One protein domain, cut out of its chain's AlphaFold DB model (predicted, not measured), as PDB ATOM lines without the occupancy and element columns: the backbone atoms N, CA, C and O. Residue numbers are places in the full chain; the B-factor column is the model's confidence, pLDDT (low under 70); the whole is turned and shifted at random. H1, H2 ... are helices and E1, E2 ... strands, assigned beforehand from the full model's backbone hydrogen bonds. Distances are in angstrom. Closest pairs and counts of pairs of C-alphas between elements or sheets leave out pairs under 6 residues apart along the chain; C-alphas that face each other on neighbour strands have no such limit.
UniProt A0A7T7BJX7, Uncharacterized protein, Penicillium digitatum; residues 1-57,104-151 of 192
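AT A GLANCE: This is residues 1 to 57 and 104 to 151 of the 192 residues of an uncharacterized protein of Penicillium digitatum (UniProt A0A7T7BJX7). H1 lies between H2, which packs steeply on it, and H3, which comes near it from the other side; a tiny antiparallel ribbon, E1 and E2, sits by the beginning of H1. H4 stands off from the other helices, after a long loop. The 105 printed residues run E1 H1 E2 H2 H3 H4, mostly helix, with under half in named elements. The whole is compact, radius of gyration of the C-alphas 13.8 A, spanning 39 by 36 by 26 A.

IN THESE COORDINATES: E1, residues 5 to 7, begins at C-alpha 5 (199.863, 234.477, 172.640). H1, 8 to 18, is 15.3 A long; E2 is 34 to 36; H2, 42 to 49, is 10.1 A; H3, 104 to 122, is 26.7 A. H4, 135 to 141, ends at C-alpha 141 (205.340, 250.197, 161.703).

HOW THE PARTS SIT: E1 and E2 are antiparallel; N 6 and O 35 are 2.9 A apart, within hydrogen-bond range. H1 and H2 touch, closest C-alphas Ser 15 and Ile 44 at 6.2 A, opposite ways at a steep tilt of 69 degrees, only just short of about perpendicular. H1 and H3 are close but not clearly touching, closest C-alphas Phe 12 and Leu 115 at 7.3 A. H4 is apart from H1, H2 and H3. In H1, H2, H3 and H4 every O i to N i+4 pair is within hydrogen-bond range.

THE WHOLE: Residues 58 to 103 are not printed; C-alphas 57 and 104 are 29.0 A apart. The links H1 to E2 and H3 to H4 are long. Mean pLDDT of the printed part is 71.0, with 44 residues under 70, among them 122 to 132.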
ATOM      1  N   MET A   1     192.993 226.478 165.393       38.22
ATOM      2  CA  MET A   1     193.763 226.231 166.631       38.22
ATOM      3  C   MET A   1     194.187 227.591 167.140       38.22
ATOM      4  O   MET A   1     194.788 228.323 166.368       38.22
ATOM      5  N   THR A   2     193.765 227.982 168.339       48.62
ATOM      6  CA  THR A   2     194.079 229.297 168.909       48.62
ATOM      7  C   THR A   2     195.581 229.401 169.127       48.62
ATOM      8  O   THR A   2     196.177 228.639 169.887       48.62
ATOM      9  N   GLU A   3     196.199 230.308 168.385       58.59
ATOM     10  CA  GLU A   3     197.599 230.656 168.540       58.59
ATOM     11  C   GLU A   3     197.789 231.179 169.967       58.59
ATOM     12  O   GLU A   3     197.112 232.112 170.395       58.59
ATOM     13  N   THR A   4     198.611 230.490 170.759       78.38
ATOM     14  CA  THR A   4     198.798 230.846 172.169       78.38
ATOM     15  C   THR A   4     199.714 232.059 172.219       78.38
ATOM     16  O   THR A   4     200.917 231.921 172.028       78.38
ATOM     17  N   ALA A   5     199.130 233.242 172.398       82.31
ATOM     18  CA  ALA A   5     199.863 234.477 172.640       82.31
ATOM     19  C   ALA A   5     200.317 234.550 174.106       82.31
ATOM     20  O   ALA A   5     199.624 234.037 174.989       82.31
ATOM     21  N   ILE A   6     201.462 235.184 174.353       83.75
ATOM     22  CA  ILE A   6     201.945 235.537 175.696       83.75
ATOM     23  C   ILE A   6     202.028 237.056 175.825       83.75
ATOM     24  O   ILE A   6     202.016 237.771 174.819       83.75
ATOM     25  N   SER A   7     202.102 237.564 177.054       84.94
ATOM     26  CA  SER A   7     202.305 239.001 177.255       84.94
ATOM     27  C   SER A   7     203.732 239.419 176.897       84.94
ATOM     28  O   SER A   7     204.678 238.655 177.092       84.94
ATOM     29  N   ARG A   8     203.899 240.652 176.410       79.50
ATOM     30  CA  ARG A   8     205.225 241.254 176.184       79.50
ATOM     31  C   ARG A   8     206.041 241.336 177.475       79.50
ATOM     32  O   ARG A   8     207.248 241.128 177.448       79.50
ATOM     33  N   ALA A   9     205.375 241.565 178.604       81.31
ATOM     34  CA  ALA A   9     205.978 241.512 179.930       81.31
ATOM     35  C   ALA A   9     206.580 240.129 180.246       81.31
ATOM     36  O   ALA A   9     207.708 240.040 180.721       81.31
ATOM     37  N   GLU A  10     205.850 239.053 179.950       80.94
ATOM     38  CA  GLU A  10     206.302 237.674 180.167       80.94
ATOM     39  C   GLU A  10     207.442 237.290 179.215       80.94
ATOM     40  O   GLU A  10     208.444 236.731 179.657       80.94
ATOM     41  N   GLU A  11     207.330 237.642 177.930       82.56
ATOM     42  CA  GLU A  11     208.406 237.491 176.940       82.56
ATOM     43  C   GLU A  11     209.706 238.138 177.434       82.56
ATOM     44  O   GLU A  11     210.757 237.496 177.486       82.56
ATOM     45  N   PHE A  12     209.611 239.398 177.853       78.56
ATOM     46  CA  PHE A  12     210.731 240.177 178.358       78.56
ATOM     47  C   PHE A  12     211.342 239.574 179.624       78.56
ATOM     48  O   PHE A  12     212.558 239.402 179.708       78.56
ATOM     49  N   GLN A  13     210.498 239.196 180.586       78.88
ATOM     50  CA  GLN A  13     210.931 238.572 181.829       78.88
ATOM     51  C   GLN A  13     211.701 237.273 181.560       78.88
ATOM     52  O   GLN A  13     212.779 237.068 182.117       78.88
ATOM     53  N   ILE A  14     211.178 236.401 180.696       80.38
ATOM     54  CA  ILE A  14     211.847 235.148 180.325       80.38
ATOM     55  C   ILE A  14     213.178 235.449 179.635       80.38
ATOM     56  O   ILE A  14     214.203 234.893 180.024       80.38
ATOM     57  N   SER A  15     213.191 236.371 178.669       77.44
ATOM     58  CA  SER A  15     214.410 236.748 177.946       77.44
ATOM     59  C   SER A  15     215.520 237.238 178.880       77.44
ATOM     60  O   SER A  15     216.679 236.856 178.711       77.44
ATOM     61  N   PHE A  16     215.155 238.021 179.901       75.69
ATOM     62  CA  PHE A  16     216.073 238.490 180.933       75.69
ATOM     63  C   PHE A  16     216.698 237.331 181.727       75.69
ATOM     64  O   PHE A  16     217.917 237.268 181.880       75.69
ATOM     65  N   TYR A  17     215.892 236.368 182.186       74.75
ATOM     66  CA  TYR A  17     216.397 235.241 182.981       74.75
ATOM     67  C   TYR A  17     217.209 234.228 182.175       74.75
ATOM     68  O   TYR A  17     218.142 233.625 182.703       74.75
ATOM     69  N   CYS A  18     216.872 234.023 180.904       73.50
ATOM     70  CA  CYS A  18     217.573 233.060 180.063       73.50
ATOM     71  C   CYS A  18     218.964 233.546 179.635       73.50
ATOM     72  O   CYS A  18     219.747 232.746 179.121       73.50
ATOM     73  N   ARG A  19     219.270 234.846 179.782       72.31
ATOM     74  CA  ARG A  19     220.447 235.473 179.164       72.31
ATOM     75  C   ARG A  19     221.148 236.457 180.116       72.31
ATOM     76  O   ARG A  19     221.143 237.659 179.859       72.31
ATOM     77  N   PRO A  20     221.803 235.951 181.179       65.50
ATOM     78  CA  PRO A  20     222.415 236.773 182.231       65.50
ATOM     79  C   PRO A  20     223.593 237.643 181.758       65.50
ATOM     80  O   PRO A  20     223.959 238.591 182.439       65.50
ATOM     81  N   GLU A  21     224.180 237.335 180.600       72.00
ATOM     82  CA  GLU A  21     225.259 238.118 179.974       72.00
ATOM     83  C   GLU A  21     224.751 239.431 179.340       72.00
ATOM     84  O   GLU A  21     225.544 240.307 178.992       72.00
ATOM     85  N   ARG A  22     223.432 239.577 179.133       70.75
ATOM     86  CA  ARG A  22     222.852 240.780 178.519       70.75
ATOM     87  C   ARG A  22     222.705 241.893 179.549       70.75
ATOM     88  O   ARG A  22     222.427 241.652 180.721       70.75
ATOM     89  N   SER A  23     222.875 243.129 179.087       66.88
ATOM     90  CA  SER A  23     222.735 244.301 179.947       66.88
ATOM     91  C   SER A  23     221.325 244.391 180.532       66.88
ATOM     92  O   SER A  23     220.338 243.999 179.892       66.88
ATOM     93  N   LEU A  24     221.251 244.902 181.767       65.56
ATOM     94  CA  LEU A  24     219.982 245.212 182.408       65.56
ATOM     95  C   LEU A  24     219.185 246.149 181.495       65.56
ATOM     96  O   LEU A  24     219.745 247.130 180.993       65.56
ATOM     97  N   PRO A  25     217.893 245.876 181.289       61.59
ATOM     98  CA  PRO A  25     217.054 246.799 180.562       61.59
ATOM     99  C   PRO A  25     217.002 248.144 181.285       61.59
ATOM    100  O   PRO A  25     216.950 248.209 182.512       61.59
ATOM    101  N   TRP A  26     217.010 249.227 180.513       60.72
ATOM    102  CA  TRP A  26     217.055 250.586 181.055       60.72
ATOM    103  C   TRP A  26     215.765 251.021 181.748       60.72
ATOM    104  O   TRP A  26     215.791 251.952 182.548       60.72
ATOM    105  N   THR A  27     214.644 250.355 181.464       62.69
ATOM    106  CA  THR A  27     213.380 250.587 182.164       62.69
ATOM    107  C   THR A  27     213.093 249.473 183.164       62.69
ATOM    108  O   THR A  27     213.291 248.289 182.885       62.69
ATOM    109  N   THR A  28     212.588 249.859 184.331       59.44
ATOM    110  CA  THR A  28     212.026 248.935 185.324       59.44
ATOM    111  C   THR A  28     210.569 248.580 185.020       59.44
ATOM    112  O   THR A  28     210.033 247.648 185.618       59.44
ATOM    113  N   ALA A  29     209.922 249.295 184.091       68.31
ATOM    114  CA  ALA A  29     208.535 249.063 183.716       68.31
ATOM    115  C   ALA A  29     208.431 247.976 182.630       68.31
ATOM    116  O   ALA A  29     209.130 248.050 181.615       68.31
ATOM    117  N   PRO A  30     207.555 246.970 182.807       65.12
ATOM    118  CA  PRO A  30     207.363 245.942 181.803       65.12
ATOM    119  C   PRO A  30     206.621 246.501 180.576       65.12
ATOM    120  O   PRO A  30     205.703 247.309 180.716       65.12
ATOM    121  N   PRO A  31     206.973 246.044 179.367       70.56
ATOM    122  CA  PRO A  31     206.298 246.445 178.139       70.56
ATOM    123  C   PRO A  31     204.875 245.881 178.067       70.56
ATOM    124  O   PRO A  31     204.593 244.761 178.510       70.56
ATOM    125  N   PHE A  32     203.975 246.648 177.453       72.25
ATOM    126  CA  PHE A  32     202.570 246.284 177.299       72.25
ATOM    127  C   PHE A  32     202.314 245.508 176.001       72.25
ATOM    128  O   PHE A  32     203.088 245.555 175.046       72.25
ATOM    129  N   GLY A  33     201.186 244.798 175.955       77.88
ATOM    130  CA  GLY A  33     200.712 244.102 174.761       77.88
ATOM    131  C   GLY A  33     200.993 242.602 174.752       77.88
ATOM    132  O   GLY A  33     201.401 242.003 175.750       77.88
ATOM    133  N   LEU A  34     200.730 241.989 173.598       81.31
ATOM    134  CA  LEU A  34     200.853 240.552 173.379       81.31
ATOM    135  C   LEU A  34     201.838 240.265 172.245       81.31
ATOM    136  O   LEU A  34     202.012 241.069 171.329       81.31
ATOM    137  N   THR A  35     202.454 239.092 172.304       78.50
ATOM    138  CA  THR A  35     203.240 238.516 171.214       78.50
ATOM    139  C   THR A  35     202.726 237.111 170.918       78.50
ATOM    140  O   THR A  35     202.297 236.381 171.819       78.50
ATOM    141  N   THR A  36     202.719 236.726 169.648       82.19
ATOM    142  CA  THR A  36     202.353 235.369 169.240       82.19
ATOM    143  C   THR A  36     203.553 234.447 169.412       82.19
ATOM    144  O   THR A  36     204.705 234.858 169.296       82.19
ATOM    145  N   LYS A  37     203.302 233.154 169.637       81.06
ATOM    146  CA  LYS A  37     204.383 232.165 169.761       81.06
ATOM    147  C   LYS A  37     205.323 232.094 168.558       81.06
ATOM    148  O   LYS A  37     206.472 231.718 168.742       81.06
ATOM    149  N   LYS A  38     204.854 232.426 167.353       76.44
ATOM    150  CA  LYS A  38     205.685 232.433 166.138       76.44
ATOM    151  C   LYS A  38     206.738 233.542 166.138       76.44
ATOM    152  O   LYS A  38     207.750 233.385 165.470       76.44
ATOM    153  N   ASN A  39     206.503 234.609 166.900       75.25
ATOM    154  CA  ASN A  39     207.384 235.775 166.967       75.25
ATOM    155  C   ASN A  39     208.326 235.734 168.167       75.25
ATOM    156  O   ASN A  39     209.098 236.665 168.374       75.25
ATOM    157  N   LEU A  40     208.257 234.664 168.962       79.38
ATOM    158  CA  LEU A  40     209.201 234.427 170.038       79.38
ATOM    159  C   LEU A  40     210.531 233.961 169.463       79.38
ATOM    160  O   LEU A  40     210.578 233.149 168.536       79.38
ATOM    161  N   THR A  41     211.614 234.401 170.087       77.75
ATOM    162  CA  THR A  41     212.926 233.801 169.854       77.75
ATOM    163  C   THR A  41     212.932 232.339 170.286       77.75
ATOM    164  O   THR A  41     212.127 231.919 171.123       77.75
ATOM    165  N   LEU A  42     213.835 231.542 169.714       80.88
ATOM    166  CA  LEU A  42     213.878 230.094 169.933       80.88
ATOM    167  C   LEU A  42     213.993 229.729 171.421       80.88
ATOM    168  O   LEU A  42     213.352 228.785 171.882       80.88
ATOM    169  N   GLU A  43     214.762 230.495 172.187       79.94
ATOM    170  CA  GLU A  43     214.989 230.275 173.613       79.94
ATOM    171  C   GLU A  43     213.740 230.569 174.443       79.94
ATOM    172  O   GLU A  43     213.385 229.775 175.320       79.94
ATOM    173  N   ILE A  44     213.042 231.672 174.148       80.50
ATOM    174  CA  ILE A  44     211.788 232.029 174.824       80.50
ATOM    175  C   ILE A  44     210.693 231.043 174.414       80.50
ATOM    176  O   ILE A  44     209.955 230.544 175.264       80.50
ATOM    177  N   PHE A  45     210.626 230.686 173.129       83.12
ATOM    178  CA  PHE A  45     209.708 229.679 172.614       83.12
ATOM    179  C   PHE A  45     209.889 228.337 173.329       83.12
ATOM    180  O   PHE A  45     208.899 227.730 173.746       83.12
ATOM    181  N   ALA A  46     211.133 227.896 173.535       82.81
ATOM    182  CA  ALA A  46     211.434 226.690 174.296       82.81
ATOM    183  C   ALA A  46     210.967 226.813 175.757       82.81
ATOM    184  O   ALA A  46     210.266 225.928 176.246       82.81
ATOM    185  N   HIS A  47     211.267 227.920 176.445       81.94
ATOM    186  CA  HIS A  47     210.848 228.125 177.838       81.94
ATOM    187  C   HIS A  47     209.326 228.111 178.004       81.94
ATOM    188  O   HIS A  47     208.795 227.382 178.845       81.94
ATOM    189  N   VAL A  48     208.611 228.843 177.152       81.12
ATOM    190  CA  VAL A  48     207.143 228.900 177.150       81.12
ATOM    191  C   VAL A  48     206.548 227.544 176.759       81.12
ATOM    192  O   VAL A  48     205.565 227.093 177.351       81.12
ATOM    193  N   GLY A  49     207.140 226.863 175.774       79.38
ATOM    194  CA  GLY A  49     206.726 225.533 175.323       79.38
ATOM    195  C   GLY A  49     206.855 224.472 176.416       79.38
ATOM    196  O   GLY A  49     205.956 223.645 176.584       79.38
ATOM    197  N   HIS A  50     207.924 224.545 177.208       80.75
ATOM    198  CA  HIS A  50     208.172 223.669 178.350       80.75
ATOM    199  C   HIS A  50     207.495 224.134 179.649       80.75
ATOM    200  O   HIS A  50     207.589 223.431 180.654       80.75
ATOM    201  N   LYS A  51     206.776 225.269 179.633       74.31
ATOM    202  CA  LYS A  51     206.150 225.892 180.816       74.31
ATOM    203  C   LYS A  51     207.152 226.106 181.956       74.31
ATOM    204  O   LYS A  51     206.853 225.843 183.120       74.31
ATOM    205  N   LEU A  52     208.362 226.533 181.603       68.75
ATOM    206  CA  LEU A  52     209.383 226.903 182.572       68.75
ATOM    207  C   LEU A  52     209.039 228.287 183.119       68.75
ATOM    208  O   LEU A  52     208.999 229.260 182.370       68.75
ATOM    209  N   PHE A  53     208.785 228.364 184.423       59.84
ATOM    210  CA  PHE A  53     208.515 229.620 185.113       59.84
ATOM    211  C   PHE A  53     209.744 230.028 185.926       59.84
ATOM    212  O   PHE A  53     210.303 229.177 186.629       59.84
ATOM    213  N   PRO A  54     210.159 231.306 185.881       61.66
ATOM    214  CA  PRO A  54     211.156 231.820 186.806       61.66
ATOM    215  C   PRO A  54     210.679 231.588 188.240       61.66
ATOM    216  O   PRO A  54     209.591 232.019 188.625       61.66
ATOM    217  N   VAL A  55     211.481 230.879 189.030       59.44
ATOM    218  CA  VAL A  55     211.176 230.657 190.442       59.44
ATOM    219  C   VAL A  55     211.543 231.927 191.196       59.44
ATOM    220  O   VAL A  55     212.689 232.377 191.143       59.44
ATOM    221  N   SER A  56     210.578 232.516 191.901       56.41
ATOM    222  CA  SER A  56     210.876 233.599 192.831       56.41
ATOM    223  C   SER A  56     211.716 233.045 193.979       56.41
ATOM    224  O   SER A  56     211.400 232.022 194.585       56.41
ATOM    225  N   TRP A  57     212.822 233.715 194.268       51.16
ATOM    226  CA  TRP A  57     213.691 233.375 195.381       51.16
ATOM    227  C   TRP A  57     213.614 234.501 196.406       51.16
ATOM    228  O   TRP A  57     213.673 235.683 196.071       51.16
ATOM    229  N   ALA A 104     201.467 257.421 182.496       67.69
ATOM    230  CA  ALA A 104     201.312 255.999 182.198       67.69
ATOM    231  C   ALA A 104     201.559 255.698 180.711       67.69
ATOM    232  O   ALA A 104     202.198 254.696 180.380       67.69
ATOM    233  N   ASP A 105     201.091 256.574 179.822       67.62
ATOM    234  CA  ASP A 105     201.305 256.467 178.381       67.62
ATOM    235  C   ASP A 105     202.779 256.688 178.026       67.62
ATOM    236  O   ASP A 105     203.329 255.928 177.229       67.62
ATOM    237  N   GLU A 106     203.454 257.652 178.661       70.88
ATOM    238  CA  GLU A 106     204.892 257.881 178.486       70.88
ATOM    239  C   GLU A 106     205.724 256.694 178.993       70.88
ATOM    240  O   GLU A 106     206.627 256.223 178.297       70.88
ATOM    241  N   GLN A 107     205.390 256.142 180.163       71.56
ATOM    242  CA  GLN A 107     206.052 254.946 180.694       71.56
ATOM    243  C   GLN A 107     205.820 253.722 179.806       71.56
ATOM    244  O   GLN A 107     206.750 252.955 179.553       71.56
ATOM    245  N   SER A 108     204.598 253.546 179.302       68.69
ATOM    246  CA  SER A 108     204.242 252.480 178.364       68.69
ATOM    247  C   SER A 108     204.994 252.606 177.044       68.69
ATOM    248  O   SER A 108     205.558 251.627 176.541       68.69
ATOM    249  N   TRP A 109     205.055 253.825 176.513       72.19
ATOM    250  CA  TRP A 109     205.792 254.161 175.307       72.19
ATOM    251  C   TRP A 109     207.285 253.878 175.476       72.19
ATOM    252  O   TRP A 109     207.858 253.126 174.686       72.19
ATOM    253  N   SER A 110     207.889 254.395 176.548       71.75
ATOM    254  CA  SER A 110     209.298 254.188 176.875       71.75
ATOM    255  C   SER A 110     209.613 252.702 177.067       71.75
ATOM    256  O   SER A 110     210.559 252.187 176.473       71.75
ATOM    257  N   ALA A 111     208.779 251.971 177.813       73.31
ATOM    258  CA  ALA A 111     208.980 250.545 178.044       73.31
ATOM    259  C   ALA A 111     208.895 249.717 176.761       73.31
ATOM    260  O   ALA A 111     209.716 248.826 176.535       73.31
ATOM    261  N   THR A 112     207.933 250.034 175.896       74.50
ATOM    262  CA  THR A 112     207.771 249.354 174.611       74.50
ATOM    263  C   THR A 112     208.947 249.656 173.684       74.50
ATOM    264  O   THR A 112     209.541 248.728 173.142       74.50
ATOM    265  N   SER A 113     209.338 250.927 173.554       73.69
ATOM    266  CA  SER A 113     210.501 251.344 172.762       73.69
ATOM    267  C   SER A 113     211.773 250.617 173.195       73.69
ATOM    268  O   SER A 113     212.469 249.997 172.387       73.69
ATOM    269  N   HIS A 114     212.037 250.608 174.502       74.94
ATOM    270  CA  HIS A 114     213.211 249.962 175.072       74.94
ATOM    271  C   HIS A 114     213.202 248.448 174.869       74.94
ATOM    272  O   HIS A 114     214.253 247.887 174.565       74.94
ATOM    273  N   LEU A 115     212.042 247.785 174.968       76.31
ATOM    274  CA  LEU A 115     211.924 246.367 174.624       76.31
ATOM    275  C   LEU A 115     212.375 246.122 173.176       76.31
ATOM    276  O   LEU A 115     213.199 245.242 172.927       76.31
ATOM    277  N   PHE A 116     211.849 246.899 172.225       74.75
ATOM    278  CA  PHE A 116     212.192 246.750 170.810       74.75
ATOM    279  C   PHE A 116     213.679 246.966 170.553       74.75
ATOM    280  O   PHE A 116     214.301 246.145 169.877       74.75
ATOM    281  N   ASN A 117     214.257 248.020 171.125       73.12
ATOM    282  CA  ASN A 117     215.675 248.327 170.963       73.12
ATOM    283  C   ASN A 117     216.564 247.265 171.608       73.12
ATOM    284  O   ASN A 117     217.532 246.826 170.989       73.12
ATOM    285  N   TRP A 118     216.201 246.767 172.789       74.25
ATOM    286  CA  TRP A 118     216.918 245.671 173.434       74.25
ATOM    287  C   TRP A 118     216.885 244.402 172.569       74.25
ATOM    288  O   TRP A 118     217.930 243.818 172.282       74.25
ATOM    289  N   HIS A 119     215.722 244.011 172.039       73.06
ATOM    290  CA  HIS A 119     215.648 242.879 171.108       73.06
ATOM    291  C   HIS A 119     216.374 243.146 169.782       73.06
ATOM    292  O   HIS A 119     216.951 242.223 169.220       73.06
ATOM    293  N   ARG A 120     216.415 244.383 169.279       72.31
ATOM    294  CA  ARG A 120     217.205 244.754 168.090       72.31
ATOM    295  C   ARG A 120     218.699 244.532 168.299       72.31
ATOM    296  O   ARG A 120     219.364 244.053 167.391       72.31
ATOM    297  N   HIS A 121     219.206 244.855 169.482       70.62
ATOM    298  CA  HIS A 121     220.626 244.716 169.801       70.62
ATOM    299  C   HIS A 121     221.039 243.271 170.057       70.62
ATOM    300  O   HIS A 121     222.187 242.910 169.805       70.62
ATOM    301  N   TYR A 122     220.124 242.459 170.584       68.75
ATOM    302  CA  TYR A 122     220.493 241.151 171.099       68.75
ATOM    303  C   TYR A 122     219.812 239.955 170.409       68.75
ATOM    304  O   TYR A 122     220.302 238.841 170.557       68.75
ATOM    305  N   ASP A 123     218.718 240.155 169.674       65.19
ATOM    306  CA  ASP A 123     217.873 239.113 169.056       65.19
ATOM    307  C   ASP A 123     217.549 239.386 167.575       65.19
ATOM    308  O   ASP A 123     216.509 238.958 167.082       65.19
ATOM    309  N   ASP A 124     218.395 240.138 166.865       61.69
ATOM    310  CA  ASP A 124     218.165 240.560 165.468       61.69
ATOM    311  C   ASP A 124     216.843 241.332 165.242       61.69
ATOM    312  O   ASP A 124     216.401 241.553 164.110       61.69
ATOM    313  N   GLY A 125     216.233 241.817 166.328       60.31
ATOM    314  CA  GLY A 125     215.001 242.593 166.322       60.31
ATOM    315  C   GLY A 125     213.742 241.765 166.536       60.31
ATOM    316  O   GLY A 125     213.568 240.657 166.039       60.31
ATOM    317  N   LEU A 126     212.794 242.371 167.247       61.94
ATOM    318  CA  LEU A 126     211.439 241.854 167.331       61.94
ATOM    319  C   LEU A 126     210.701 242.149 166.025       61.94
ATOM    320  O   LEU A 126     210.409 243.303 165.692       61.94
ATOM    321  N   TRP A 127     210.380 241.098 165.278       62.50
ATOM    322  CA  TRP A 127     209.530 241.240 164.106       62.50
ATOM    323  C   TRP A 127     208.085 241.422 164.568       62.50
ATOM    324  O   TRP A 127     207.496 240.561 165.217       62.50
ATOM    325  N   LEU A 128     207.506 242.577 164.231       65.69
ATOM    326  CA  LEU A 128     206.090 242.899 164.448       65.69
ATOM    327  C   LEU A 128     205.159 242.126 163.498       65.69
ATOM    328  O   LEU A 128     203.988 242.466 163.366       65.69
ATOM    329  N   ASP A 129     205.683 241.110 162.817       67.38
ATOM    330  CA  ASP A 129     204.946 240.324 161.847       67.38
ATOM    331  C   ASP A 129     204.114 239.261 162.550       67.38
ATOM    332  O   ASP A 129     204.567 238.155 162.809       67.38
ATOM    333  N   ASP A 130     202.881 239.593 162.903       65.06
ATOM    334  CA  ASP A 130     201.926 238.632 163.452       65.06
ATOM    335  C   ASP A 130     201.319 237.696 162.383       65.06
ATOM    336  O   ASP A 130     200.434 236.893 162.691       65.06
ATOM    337  N   GLY A 131     201.779 237.782 161.129       64.62
ATOM    338  CA  GLY A 131     201.277 237.018 159.992       64.62
ATOM    339  C   GLY A 131     199.884 237.437 159.516       64.62
ATOM    340  O   GLY A 131     199.324 236.780 158.636       64.62
ATOM    341  N   THR A 132     199.298 238.496 160.088       67.06
ATOM    342  CA  THR A 132     197.970 239.002 159.704       67.06
ATOM    343  C   THR A 132     198.046 240.207 158.772       67.06
ATOM    344  O   THR A 132     197.142 240.422 157.961       67.06
ATOM    345  N   SER A 133     199.133 240.974 158.866       72.38
ATOM    346  CA  SER A 133     199.357 242.207 158.112       72.38
ATOM    347  C   SER A 133     200.322 241.997 156.946       72.38
ATOM    348  O   SER A 133     201.098 241.043 156.913       72.38
ATOM    349  N   LYS A 134     200.286 242.889 155.949       78.94
ATOM    350  CA  LYS A 134     201.272 242.858 154.860       78.94
ATOM    351  C   LYS A 134     202.644 243.248 155.404       78.94
ATOM    352  O   LYS A 134     202.756 244.173 156.209       78.94
ATOM    353  N   ILE A 135     203.695 242.592 154.915       67.25
ATOM    354  CA  ILE A 135     205.073 242.826 155.370       67.25
ATOM    355  C   ILE A 135     205.512 244.287 155.181       67.25
ATOM    356  O   ILE A 135     206.285 244.822 155.970       67.25
ATOM    357  N   GLU A 136     204.978 244.980 154.178       72.12
ATOM    358  CA  GLU A 136     205.216 246.401 153.922       72.12
ATOM    359  C   GLU A 136     204.631 247.303 155.016       72.12
ATOM    360  O   GLU A 136     205.264 248.291 155.396       72.12
ATOM    361  N   ASP A 137     203.461 246.951 155.550       76.00
ATOM    362  CA  ASP A 137     202.813 247.691 156.634       76.00
ATOM    363  C   ASP A 137     203.569 247.477 157.950       76.00
ATOM    364  O   ASP A 137     203.822 248.426 158.691       76.00
ATOM    365  N   ILE A 138     204.050 246.253 158.183       69.69
ATOM    366  CA  ILE A 138     204.907 245.911 159.327       69.69
ATOM    367  C   ILE A 138     206.238 246.671 159.260       69.69
ATOM    368  O   ILE A 138     206.668 247.262 160.250       69.69
ATOM    369  N   ARG A 139     206.871 246.740 158.082       68.38
ATOM    370  CA  ARG A 139     208.104 247.522 157.871       68.38
ATOM    371  C   ARG A 139     207.894 249.016 158.094       68.38
ATOM    372  O   ARG A 139     208.807 249.692 158.560       68.38
ATOM    373  N   ARG A 140     206.716 249.550 157.756       71.88
ATOM    374  CA  ARG A 140     206.349 250.938 158.085       71.88
ATOM    375  C   ARG A 140     206.178 251.118 159.587       71.88
ATOM    376  O   ARG A 140     206.689 252.092 160.128       71.88
ATOM    377  N   LEU A 141     205.530 250.167 160.257       72.56
ATOM    378  CA  LEU A 141     205.340 250.197 161.703       72.56
ATOM    379  C   LEU A 141     206.679 250.160 162.451       72.56
ATOM    380  O   LEU A 141     206.871 250.939 163.373       72.56
ATOM    381  N   GLN A 142     207.639 249.346 162.002       69.25
ATOM    382  CA  GLN A 142     208.998 249.282 162.560       69.25
ATOM    383  C   GLN A 142     209.813 250.575 162.391       69.25
ATOM    384  O   GLN A 142     210.810 250.756 163.078       69.25
ATOM    385  N   ARG A 143     209.405 251.481 161.492       68.94
ATOM    386  CA  ARG A 143     210.015 252.814 161.327       68.94
ATOM    387  C   ARG A 143     209.321 253.891 162.155       68.94
ATOM    388  O   ARG A 143     209.672 255.062 162.047       68.94
ATOM    389  N   HIS A 144     208.292 253.533 162.917       70.12
ATOM    390  CA  HIS A 144     207.541 254.505 163.692       70.12
ATOM    391  C   HIS A 144     208.425 255.069 164.823       70.12
ATOM    392  O   HIS A 144     209.156 254.296 165.443       70.12
ATOM    393  N   PRO A 145     208.329 256.373 165.151       62.75
ATOM    394  CA  PRO A 145     209.221 257.043 166.107       62.75
ATOM    395  C   PRO A 145     209.341 256.386 167.489       62.75
ATOM    396  O   PRO A 145     210.375 256.474 168.127       62.75
ATOM    397  N   TRP A 146     208.308 255.675 167.946       65.81
ATOM    398  CA  TRP A 146     208.355 254.897 169.193       65.81
ATOM    399  C   TRP A 146     209.266 253.659 169.176       65.81
ATOM    400  O   TRP A 146     209.560 253.121 170.233       65.81
ATOM    401  N   ILE A 147     209.692 253.181 168.006       67.44
ATOM    402  CA  ILE A 147     210.588 252.022 167.836       67.44
ATOM    403  C   ILE A 147     212.005 252.485 167.469       67.44
ATOM    404  O   ILE A 147     212.949 251.705 167.544       67.44
ATOM    405  N   VAL A 148     212.158 253.753 167.085       65.69
ATOM    406  CA  VAL A 148     213.446 254.374 166.772       65.69
ATOM    407  C   VAL A 148     214.267 254.488 168.057       65.69
ATOM    408  O   VAL A 148     213.741 254.895 169.093       65.69
ATOM    409  N   ASP A 149     215.540 254.099 168.003       65.56
ATOM    410  CA  ASP A 149     216.439 254.158 169.153       65.56
ATOM    411  C   ASP A 149     216.938 255.594 169.364       65.56
ATOM    412  O   ASP A 149     217.716 256.085 168.540       65.56
ATOM    413  N   PRO A 150     216.563 256.279 170.459       58.00
ATOM    414  CA  PRO A 150     216.992 257.653 170.698       58.00
ATOM    415  C   PRO A 150     218.510 257.798 170.903       58.00
ATOM    416  O   PRO A 150     219.015 258.914 170.832       58.00
ATOM    417  N   PHE A 151     219.254 256.712 171.135       56.94
ATOM    418  CA  PHE A 151     220.709 256.745 171.324       56.94
ATOM    419  C   PHE A 151     221.498 256.330 170.081       56.94
ATOM    420  O   PHE A 151     222.677 256.660 169.975       56.94
TER     421      PHE A 151